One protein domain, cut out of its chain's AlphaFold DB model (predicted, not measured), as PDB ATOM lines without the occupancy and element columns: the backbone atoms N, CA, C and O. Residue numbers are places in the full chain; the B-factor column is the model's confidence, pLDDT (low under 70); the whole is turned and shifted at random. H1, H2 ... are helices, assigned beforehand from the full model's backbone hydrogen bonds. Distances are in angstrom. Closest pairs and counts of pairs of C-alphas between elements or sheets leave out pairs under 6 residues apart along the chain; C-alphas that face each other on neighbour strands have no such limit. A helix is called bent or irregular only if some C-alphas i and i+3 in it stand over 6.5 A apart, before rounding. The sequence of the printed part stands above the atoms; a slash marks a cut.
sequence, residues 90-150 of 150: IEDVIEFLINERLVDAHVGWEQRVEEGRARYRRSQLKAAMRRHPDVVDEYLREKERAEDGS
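AT A GLANCE: This is residues 90 to 150 of the 150 residues of an uncharacterized protein of Streptomyces sp. XY006 (UniProt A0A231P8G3). A long straight helix, H2, makes the backbone of an L: the short helix H1 folds back along its first part as a helical hairpin, and H3 turns off at a corner past its other end. Residues 138 to 150, of which 138 to 148 belong to H3, stick out free as an arm, while a loop of residues 100 to 108 joins H1 to H2 at the hairpin's closed end. The printed part has 61 residues with three named helices, H1, H2 and H3 in that order, and no named strand; the class is all helix. The whole is extended, with a radius of gyration of the C-alphas of 18.1 A, and its C-alphas span 51 by 29 by 16 A.

HOW THE PARTS SIT: H1, residues 90 to 99, and H2, residues 109 to 131, touch, and their closest C-alphas, those of Glu 91 and Val 113, are 5.0 A apart. They form a helical hairpin and run opposite ways at a shallow tilt of 34 degrees, only just short of steep. H2 touches H1 with residues 110 to 117 alone. H3, residues 133 to 148, is close to H2 but not clearly touching, with the C-alphas of Met 129 and Val 136 the closest at 6.2 A. The lines of H2 and H3 are about perpendicular, at 77 degrees. H1 and H3 are apart. In H1 and H3 every pair of O i and N i+4 is within hydrogen-bond range; in H2, 18 of 19 are.

IN THESE COORDINATES: H1 begins at C-alpha 90, at (-21.148, -23.799, -50.624), and measures 14.2 A from its first to its last C-alpha, that of Asn 99. H2, the longest helix with 23 residues, begins at C-alpha 109, at (-27.658, -33.821, -45.555), and is 33.2 A long to the C-alpha of Arg 131. H3 runs from Pro 133 to Asp 148, whose C-alpha is at (-53.692, 0.338, -42.643), over 22.6 A. None of the three helices is bent.

THE WHOLE: The two C-alphas farthest apart, those of Asp 104 and Gly 149, are 52.1 A from each other, and the outline is only just elongated. Residues 121 to 127, which belong to H2, and residues 130 to 135, of which 133 to 135 belong to H3, also stand free. The link from H1 to H2 is short, with 9 residues, and the link from H2 to H3 is tight, with 1 residue. The printed part has no cut and ends at residue 150, the chain's last residue. The mean pLDDT of the printed part is 94.1, and residues 149 to 150 are under 70.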
ATOM      1  N   ILE A  90     -21.728 -22.450 -50.635       94.75
ATOM      2  CA  ILE A  90     -21.148 -23.799 -50.624       94.75
ATOM      3  C   ILE A  90     -22.239 -24.867 -50.487       94.75
ATOM      4  O   ILE A  90     -22.126 -25.933 -51.079       94.75
ATOM      5  N   GLU A  91     -23.324 -24.561 -49.774       97.50
ATOM      6  CA  GLU A  91     -24.477 -25.444 -49.643       97.50
ATOM      7  C   GLU A  91     -25.167 -25.703 -50.994       97.50
ATOM      8  O   GLU A  91     -25.583 -26.828 -51.248       97.50
ATOM      9  N   ASP A  92     -25.203 -24.719 -51.901       96.75
ATOM     10  CA  ASP A  92     -25.717 -24.914 -53.266       96.75
ATOM     11  C   ASP A  92     -24.815 -25.853 -54.082       96.75
ATOM     12  O   ASP A  92     -25.307 -26.682 -54.842       96.75
ATOM     13  N   VAL A  93     -23.493 -25.766 -53.893       96.06
ATOM     14  CA  VAL A  93     -22.529 -26.661 -54.553       96.06
ATOM     15  C   VAL A  93     -22.639 -28.088 -54.013       96.06
ATOM     16  O   VAL A  93     -22.602 -29.039 -54.788       96.06
ATOM     17  N   ILE A  94     -22.798 -28.257 -52.698       96.81
ATOM     18  CA  ILE A  94     -22.988 -29.575 -52.071       96.81
ATOM     19  C   ILE A  94     -24.282 -30.224 -52.572       96.81
ATOM     20  O   ILE A  94     -24.262 -31.385 -52.976       96.81
ATOM     21  N   GLU A  95     -25.388 -29.475 -52.582       97.94
ATOM     22  CA  GLU A  95     -26.667 -29.955 -53.111       97.94
ATOM     23  C   GLU A  95     -26.554 -30.360 -54.583       97.94
ATOM     24  O   GLU A  95     -27.026 -31.433 -54.952       97.94
ATOM     25  N   PHE A  96     -25.881 -29.549 -55.407       96.69
ATOM     26  CA  PHE A  96     -25.598 -29.873 -56.806       96.69
ATOM     27  C   PHE A  96     -24.841 -31.201 -56.946       96.69
ATOM     28  O   PHE A  96     -25.276 -32.072 -57.694       96.69
ATOM     29  N   LEU A  97     -23.745 -31.389 -56.202       96.88
ATOM     30  CA  LEU A  97     -22.941 -32.614 -56.270       96.88
ATOM     31  C   LEU A  97     -23.758 -33.865 -55.914       96.88
ATOM     32  O   LEU A  97     -23.590 -34.909 -56.543       96.88
ATOM     33  N   ILE A  98     -24.635 -33.760 -54.916       97.69
ATOM     34  CA  ILE A  98     -25.477 -34.871 -54.463       97.69
ATOM     35  C   ILE A  98     -26.605 -35.153 -55.465       97.69
ATOM     36  O   ILE A  98     -26.775 -36.291 -55.902       97.69
ATOM     37  N   ASN A  99     -27.365 -34.128 -55.860       97.62
ATOM     38  CA  ASN A  99     -28.542 -34.294 -56.718       97.62
ATOM     39  C   ASN A  99     -28.177 -34.742 -58.140       97.62
ATOM     40  O   ASN A  99     -28.904 -35.540 -58.732       97.62
ATOM     41  N   GLU A 100     -27.022 -34.308 -58.653       97.25
ATOM     42  CA  GLU A 100     -26.472 -34.770 -59.934       97.25
ATOM     43  C   GLU A 100     -25.718 -36.107 -59.822       97.25
ATOM     44  O   GLU A 100     -25.121 -36.572 -60.792       97.25
ATOM     45  N   ARG A 101     -25.761 -36.762 -58.651       96.31
ATOM     46  CA  ARG A 101     -25.166 -38.087 -58.395       96.31
ATOM     47  C   ARG A 101     -23.661 -38.140 -58.669       96.31
ATOM     48  O   ARG A 101     -23.135 -39.163 -59.104       96.31
ATOM     49  N   LEU A 102     -22.970 -37.032 -58.410       94.62
ATOM     50  CA  LEU A 102     -21.514 -36.940 -58.509       94.62
ATOM     51  C   LEU A 102     -20.829 -37.428 -57.228       94.62
ATOM     52  O   LEU A 102     -19.651 -37.778 -57.258       94.62
ATOM     53  N   VAL A 103     -21.559 -37.448 -56.109       94.81
ATOM     54  CA  VAL A 103     -21.106 -37.963 -54.811       94.81
ATOM     55  C   VAL A 103     -22.249 -38.658 -54.074       94.81
ATOM     56  O   VAL A 103     -23.423 -38.358 -54.303       94.81
ATOM     57  N   ASP A 104     -21.897 -39.540 -53.141       97.00
ATOM     58  CA  ASP A 104     -22.851 -40.113 -52.196       97.00
ATOM     59  C   ASP A 104     -23.206 -39.114 -51.091       97.00
ATOM     60  O   ASP A 104     -22.369 -38.343 -50.610       97.00
ATOM     61  N   ALA A 105     -24.460 -39.160 -50.651       96.88
ATOM     62  CA  ALA A 105     -24.963 -38.305 -49.591       96.88
ATOM     63  C   ALA A 105     -24.951 -39.005 -48.229       96.88
ATOM     64  O   ALA A 105     -25.228 -40.200 -48.109       96.88
ATOM     65  N   HIS A 106     -24.714 -38.231 -47.170       96.25
ATOM     66  CA  HIS A 106     -24.959 -38.686 -45.803       96.25
ATOM     67  C   HIS A 106     -26.433 -38.513 -45.425       96.25
ATOM     68  O   HIS A 106     -27.084 -37.565 -45.849       96.25
ATOM     69  N   VAL A 107     -26.955 -39.389 -44.563       97.50
ATOM     70  CA  VAL A 107     -28.325 -39.263 -44.039       97.50
ATOM     71  C   VAL A 107     -28.520 -37.897 -43.362       97.50
ATOM     72  O   VAL A 107     -27.740 -37.517 -42.486       97.50
ATOM     73  N   GLY A 108     -29.576 -37.177 -43.752       96.69
ATOM     74  CA  GLY A 108     -29.927 -35.863 -43.201       96.69
ATOM     75  C   GLY A 108     -29.099 -34.696 -43.751       96.69
ATOM     76  O   GLY A 108     -29.058 -33.632 -43.125       96.69
ATOM     77  N   TRP A 109     -28.421 -34.879 -44.889       97.81
ATOM     78  CA  TRP A 109     -27.658 -33.821 -45.555       97.81
ATOM     79  C   TRP A 109     -28.543 -32.631 -45.943       97.81
ATOM     80  O   TRP A 109     -28.100 -31.490 -45.813       97.81
ATOM     81  N   GLU A 110     -29.794 -32.882 -46.332       98.25
ATOM     82  CA  GLU A 110     -30.756 -31.877 -46.789       98.25
ATOM     83  C   GLU A 110     -30.978 -30.816 -45.713       98.25
ATOM     84  O   GLU A 110     -30.909 -29.617 -45.974       98.25
ATOM     85  N   GLN A 111     -31.174 -31.263 -44.469       98.25
ATOM     86  CA  GLN A 111     -31.376 -30.369 -43.336       98.25
ATOM     87  C   GLN A 111     -30.143 -29.483 -43.111       98.25
ATOM     88  O   GLN A 111     -30.277 -28.282 -42.885       98.25
ATOM     89  N   ARG A 112     -28.934 -30.054 -43.190       97.50
ATOM     90  CA  ARG A 112     -27.684 -29.309 -42.960       97.50
ATOM     91  C   ARG A 112     -27.422 -28.288 -44.061       97.50
ATOM     92  O   ARG A 112     -27.018 -27.163 -43.761       97.50
ATOM     93  N   VAL A 113     -27.669 -28.679 -45.308       98.00
ATOM     94  CA  VAL A 113     -27.582 -27.804 -46.479       98.00
ATOM     95  C   VAL A 113     -28.581 -26.656 -46.352       98.00
ATOM     96  O   VAL A 113     -28.189 -25.498 -46.476       98.00
ATOM     97  N   GLU A 114     -29.843 -26.932 -46.019       98.25
ATOM     98  CA  GLU A 114     -30.854 -25.876 -45.925       98.25
ATOM     99  C   GLU A 114     -30.589 -24.915 -44.754       98.25
ATOM    100  O   GLU A 114     -30.664 -23.698 -44.923       98.25
ATOM    101  N   GLU A 115     -30.187 -25.423 -43.586       98.12
ATOM    102  CA  GLU A 115     -29.796 -24.591 -42.439       98.12
ATOM    103  C   GLU A 115     -28.611 -23.667 -42.776       98.12
ATOM    104  O   GLU A 115     -28.611 -22.475 -42.436       98.12
ATOM    105  N   GLY A 116     -27.592 -24.200 -43.458       97.62
ATOM    106  CA  GLY A 116     -26.425 -23.436 -43.896       97.62
ATOM    107  C   GLY A 116     -26.779 -22.366 -44.925       97.62
ATOM    108  O   GLY A 116     -26.474 -21.180 -44.730       97.62
ATOM    109  N   ARG A 117     -27.537 -22.751 -45.955       97.38
ATOM    110  CA  ARG A 117     -28.042 -21.854 -46.998       97.38
ATOM    111  C   ARG A 117     -28.904 -20.739 -46.414       97.38
ATOM    112  O   ARG A 117     -28.728 -19.571 -46.766       97.38
ATOM    113  N   ALA A 118     -29.811 -21.053 -45.490       97.50
ATOM    114  CA  ALA A 118     -30.647 -20.062 -44.817       97.50
ATOM    115  C   ALA A 118     -29.802 -19.036 -44.043       97.50
ATOM    116  O   ALA A 118     -30.028 -17.826 -44.157       97.50
ATOM    117  N   ARG A 119     -28.774 -19.489 -43.311       96.31
ATOM    118  CA  ARG A 119     -27.828 -18.607 -42.605       96.31
ATOM    119  C   ARG A 119     -27.053 -17.710 -43.573       96.31
ATOM    120  O   ARG A 119     -26.906 -16.510 -43.306       96.31
ATOM    121  N   TYR A 120     -26.582 -18.259 -44.691       94.25
ATOM    122  CA  TYR A 120     -25.901 -17.493 -45.734       94.25
ATOM    123  C   TYR A 120     -26.820 -16.423 -46.337       94.25
ATOM    124  O   TYR A 120     -26.479 -15.237 -46.303       94.25
ATOM    125  N   ARG A 121     -28.016 -16.811 -46.808       94.94
ATOM    126  CA  ARG A 121     -29.004 -15.899 -47.411       94.94
ATOM    127  C   ARG A 121     -29.403 -14.786 -46.450       94.94
ATOM    128  O   ARG A 121     -29.381 -13.616 -46.827       94.94
ATOM    129  N   ARG A 122     -29.660 -15.115 -45.179       95.25
ATOM    130  CA  ARG A 122     -29.957 -14.122 -44.136       95.25
ATOM    131  C   ARG A 122     -28.814 -13.123 -43.950       95.25
ATOM    132  O   ARG A 122     -29.063 -11.935 -43.762       95.25
ATOM    133  N   SER A 123     -27.567 -13.585 -44.004       91.94
ATOM    134  CA  SER A 123     -26.391 -12.715 -43.875       91.94
ATOM    135  C   SER A 123     -26.226 -11.796 -45.089       91.94
ATOM    136  O   SER A 123     -25.951 -10.609 -44.917       91.94
ATOM    137  N   GLN A 124     -26.448 -12.306 -46.308       92.38
ATOM    138  CA  GLN A 124     -26.437 -11.476 -47.519       92.38
ATOM    139  C   GLN A 124     -27.567 -10.442 -47.507       92.38
ATOM    140  O   GLN A 124     -27.305  -9.284 -47.825       92.38
ATOM    141  N   LEU A 125     -28.772 -10.826 -47.073       93.88
ATOM    142  CA  LEU A 125     -29.913  -9.918 -46.944       93.88
ATOM    143  C   LEU A 125     -29.617  -8.792 -45.951       93.88
ATOM    144  O   LEU A 125     -29.727  -7.626 -46.311       93.88
ATOM    145  N   LYS A 126     -29.142  -9.111 -44.738       92.00
ATOM    146  CA  LYS A 126     -28.739  -8.089 -43.754       92.00
ATOM    147  C   LYS A 126     -27.681  -7.135 -44.312       92.00
ATOM    148  O   LYS A 126     -27.758  -5.929 -44.097       92.00
ATOM    149  N   ALA A 127     -26.696  -7.668 -45.034       89.62
ATOM    150  CA  ALA A 127     -25.653  -6.857 -45.652       89.62
ATOM    151  C   ALA A 127     -26.164  -5.997 -46.821       89.62
ATOM    152  O   ALA A 127     -25.578  -4.951 -47.088       89.62
ATOM    153  N   ALA A 128     -27.206  -6.434 -47.536       91.00
ATOM    154  CA  ALA A 128     -27.874  -5.642 -48.566       91.00
ATOM    155  C   ALA A 128     -28.701  -4.520 -47.928       91.00
ATOM    156  O   ALA A 128     -28.476  -3.362 -48.251       91.00
ATOM    157  N   MET A 129     -29.543  -4.847 -46.943       93.12
ATOM    158  CA  MET A 129     -30.339  -3.876 -46.183       93.12
ATOM    159  C   MET A 129     -29.470  -2.763 -45.589       93.12
ATOM    160  O   MET A 129     -29.765  -1.590 -45.771       93.12
ATOM    161  N   ARG A 130     -28.344  -3.112 -44.949       89.69
ATOM    162  CA  ARG A 130     -27.427  -2.113 -44.370       89.69
ATOM    163  C   ARG A 130     -26.871  -1.132 -45.406       89.69
ATOM    164  O   ARG A 130     -26.629   0.019 -45.073       89.69
ATOM    165  N   ARG A 131     -26.628  -1.587 -46.639       88.44
ATOM    166  CA  ARG A 131     -26.067  -0.747 -47.710       88.44
ATOM    167  C   ARG A 131     -27.121   0.049 -48.480       88.44
ATOM    168  O   ARG A 131     -26.735   0.914 -49.255       88.44
ATOM    169  N   HIS A 132     -28.400  -0.249 -48.269       93.50
ATOM    170  CA  HIS A 132     -29.532   0.373 -48.953       93.50
ATOM    171  C   HIS A 132     -30.649   0.705 -47.947       93.50
ATOM    172  O   HIS A 132     -31.747   0.153 -48.052       93.50
ATOM    173  N   PRO A 133     -30.370   1.526 -46.913       95.12
ATOM    174  CA  PRO A 133     -31.360   1.852 -45.886       95.12
ATOM    175  C   PRO A 133     -32.580   2.587 -46.462       95.12
ATOM    176  O   PRO A 133     -33.689   2.385 -45.991       95.12
ATOM    177  N   ASP A 134     -32.390   3.363 -47.526       97.50
ATOM    178  CA  ASP A 134     -33.440   4.030 -48.294       97.50
ATOM    179  C   ASP A 134     -34.466   3.042 -48.872       97.50
ATOM    180  O   ASP A 134     -35.668   3.227 -48.687       97.50
ATOM    181  N   VAL A 135     -33.992   1.957 -49.491       96.75
ATOM    182  CA  VAL A 135     -34.846   0.883 -50.033       96.75
ATOM    183  C   VAL A 135     -35.588   0.152 -48.911       96.75
ATOM    184  O   VAL A 135     -36.730  -0.276 -49.075       96.75
ATOM    185  N   VAL A 136     -34.949  -0.005 -47.748       97.31
ATOM    186  CA  VAL A 136     -35.582  -0.621 -46.573       97.31
ATOM    187  C   VAL A 136     -36.698   0.269 -46.027       97.31
ATOM    188  O   VAL A 136     -37.787  -0.232 -45.755       97.31
ATOM    189  N   ASP A 137     -36.451   1.570 -45.897       97.44
ATOM    190  CA  ASP A 137     -37.444   2.535 -45.420       97.44
ATOM    191  C   ASP A 137     -38.644   2.631 -46.370       97.44
ATOM    192  O   ASP A 137     -39.787   2.719 -45.920       97.44
ATOM    193  N   GLU A 138     -38.400   2.602 -47.683       97.56
ATOM    194  CA  GLU A 138     -39.449   2.534 -48.703       97.56
ATOM    195  C   GLU A 138     -40.343   1.306 -48.498       97.56
ATOM    196  O   GLU A 138     -41.552   1.458 -48.314       97.56
ATOM    197  N   TYR A 139     -39.743   0.114 -48.410       96.88
ATOM    198  CA  TYR A 139     -40.470  -1.136 -48.180       96.88
ATOM    199  C   TYR A 139     -41.313  -1.111 -46.894       96.88
ATOM    200  O   TYR A 139     -42.452  -1.578 -46.886       96.88
ATOM    201  N   LEU A 140     -40.779  -0.560 -45.798       96.88
ATOM    202  CA  LEU A 140     -41.510  -0.472 -44.529       96.88
ATOM    203  C   LEU A 140     -42.737   0.442 -44.639       96.88
ATOM    204  O   LEU A 140     -43.815   0.052 -44.199       96.88
ATOM    205  N   ARG A 141     -42.609   1.603 -45.296       96.88
ATOM    206  CA  ARG A 141     -43.744   2.515 -45.522       96.88
ATOM    207  C   ARG A 141     -44.816   1.898 -46.415       96.88
ATOM    208  O   ARG A 141     -45.998   2.151 -46.203       96.88
ATOM    209  N   GLU A 142     -44.426   1.146 -47.442       95.75
ATOM    210  CA  GLU A 142     -45.380   0.433 -48.302       95.75
ATOM    211  C   GLU A 142     -46.137  -0.638 -47.522       95.75
ATOM    212  O   GLU A 142     -47.356  -0.755 -47.651       95.75
ATOM    213  N   LYS A 143     -45.420  -1.381 -46.674       95.00
ATOM    214  CA  LYS A 143     -46.006  -2.405 -45.818       95.00
ATOM    215  C   LYS A 143     -47.003  -1.809 -44.816       95.00
ATOM    216  O   LYS A 143     -48.107  -2.329 -44.713       95.00
ATOM    217  N   GLU A 144     -46.656  -0.708 -44.148       94.06
ATOM    218  CA  GLU A 144     -47.558   0.001 -43.223       94.06
ATOM    219  C   GLU A 144     -48.847   0.456 -43.925       94.06
ATOM    220  O   GLU A 144     -49.945   0.189 -43.446       94.06
ATOM    221  N   ARG A 145     -48.746   1.048 -45.125       91.81
ATOM    222  CA  ARG A 145     -49.932   1.455 -45.905       91.81
ATOM    223  C   ARG A 145     -50.819   0.280 -46.310       91.81
ATOM    224  O   ARG A 145     -52.029   0.455 -46.432       91.81
ATOM    225  N   ALA A 146     -50.229  -0.881 -46.583       89.94
ATOM    226  CA  ALA A 146     -50.976  -2.087 -46.923       89.94
ATOM    227  C   ALA A 146     -51.696  -2.683 -45.702       89.94
ATOM    228  O   ALA A 146     -52.772  -3.254 -45.859       89.94
ATOM    229  N   GLU A 147     -51.123  -2.536 -44.504       87.12
ATOM    230  CA  GLU A 147     -51.731  -2.962 -43.239       87.12
ATOM    231  C   GLU A 147     -52.844  -1.999 -42.782       87.12
ATOM    232  O   GLU A 147     -53.881  -2.465 -42.326       87.12
ATOM    233  N   ASP A 148     -52.685  -0.685 -42.985       82.25
ATOM    234  CA  ASP A 148     -53.692   0.338 -42.643       82.25
ATOM    235  C   ASP A 148     -54.864   0.417 -43.646       82.25
ATOM    236  O   ASP A 148     -55.914   0.994 -43.354       82.25
ATOM    237  N   GLY A 149     -54.674  -0.113 -44.857       66.50
ATOM    238  CA  GLY A 149     -55.669  -0.144 -45.933       66.50
ATOM    239  C   GLY A 149     -56.521  -1.419 -46.000       66.50
ATOM    240  O   GLY A 149     -57.328  -1.536 -46.927       66.50
ATOM    241  N   SER A 150     -56.333  -2.363 -45.067       54.34
ATOM    242  CA  SER A 150     -57.072  -3.632 -44.946       54.34
ATOM    243  C   SER A 150     -57.948  -3.677 -43.698       54.34
ATOM    244  O   SER A 150     -58.875  -4.522 -43.720       54.34
TER     245      SER A 150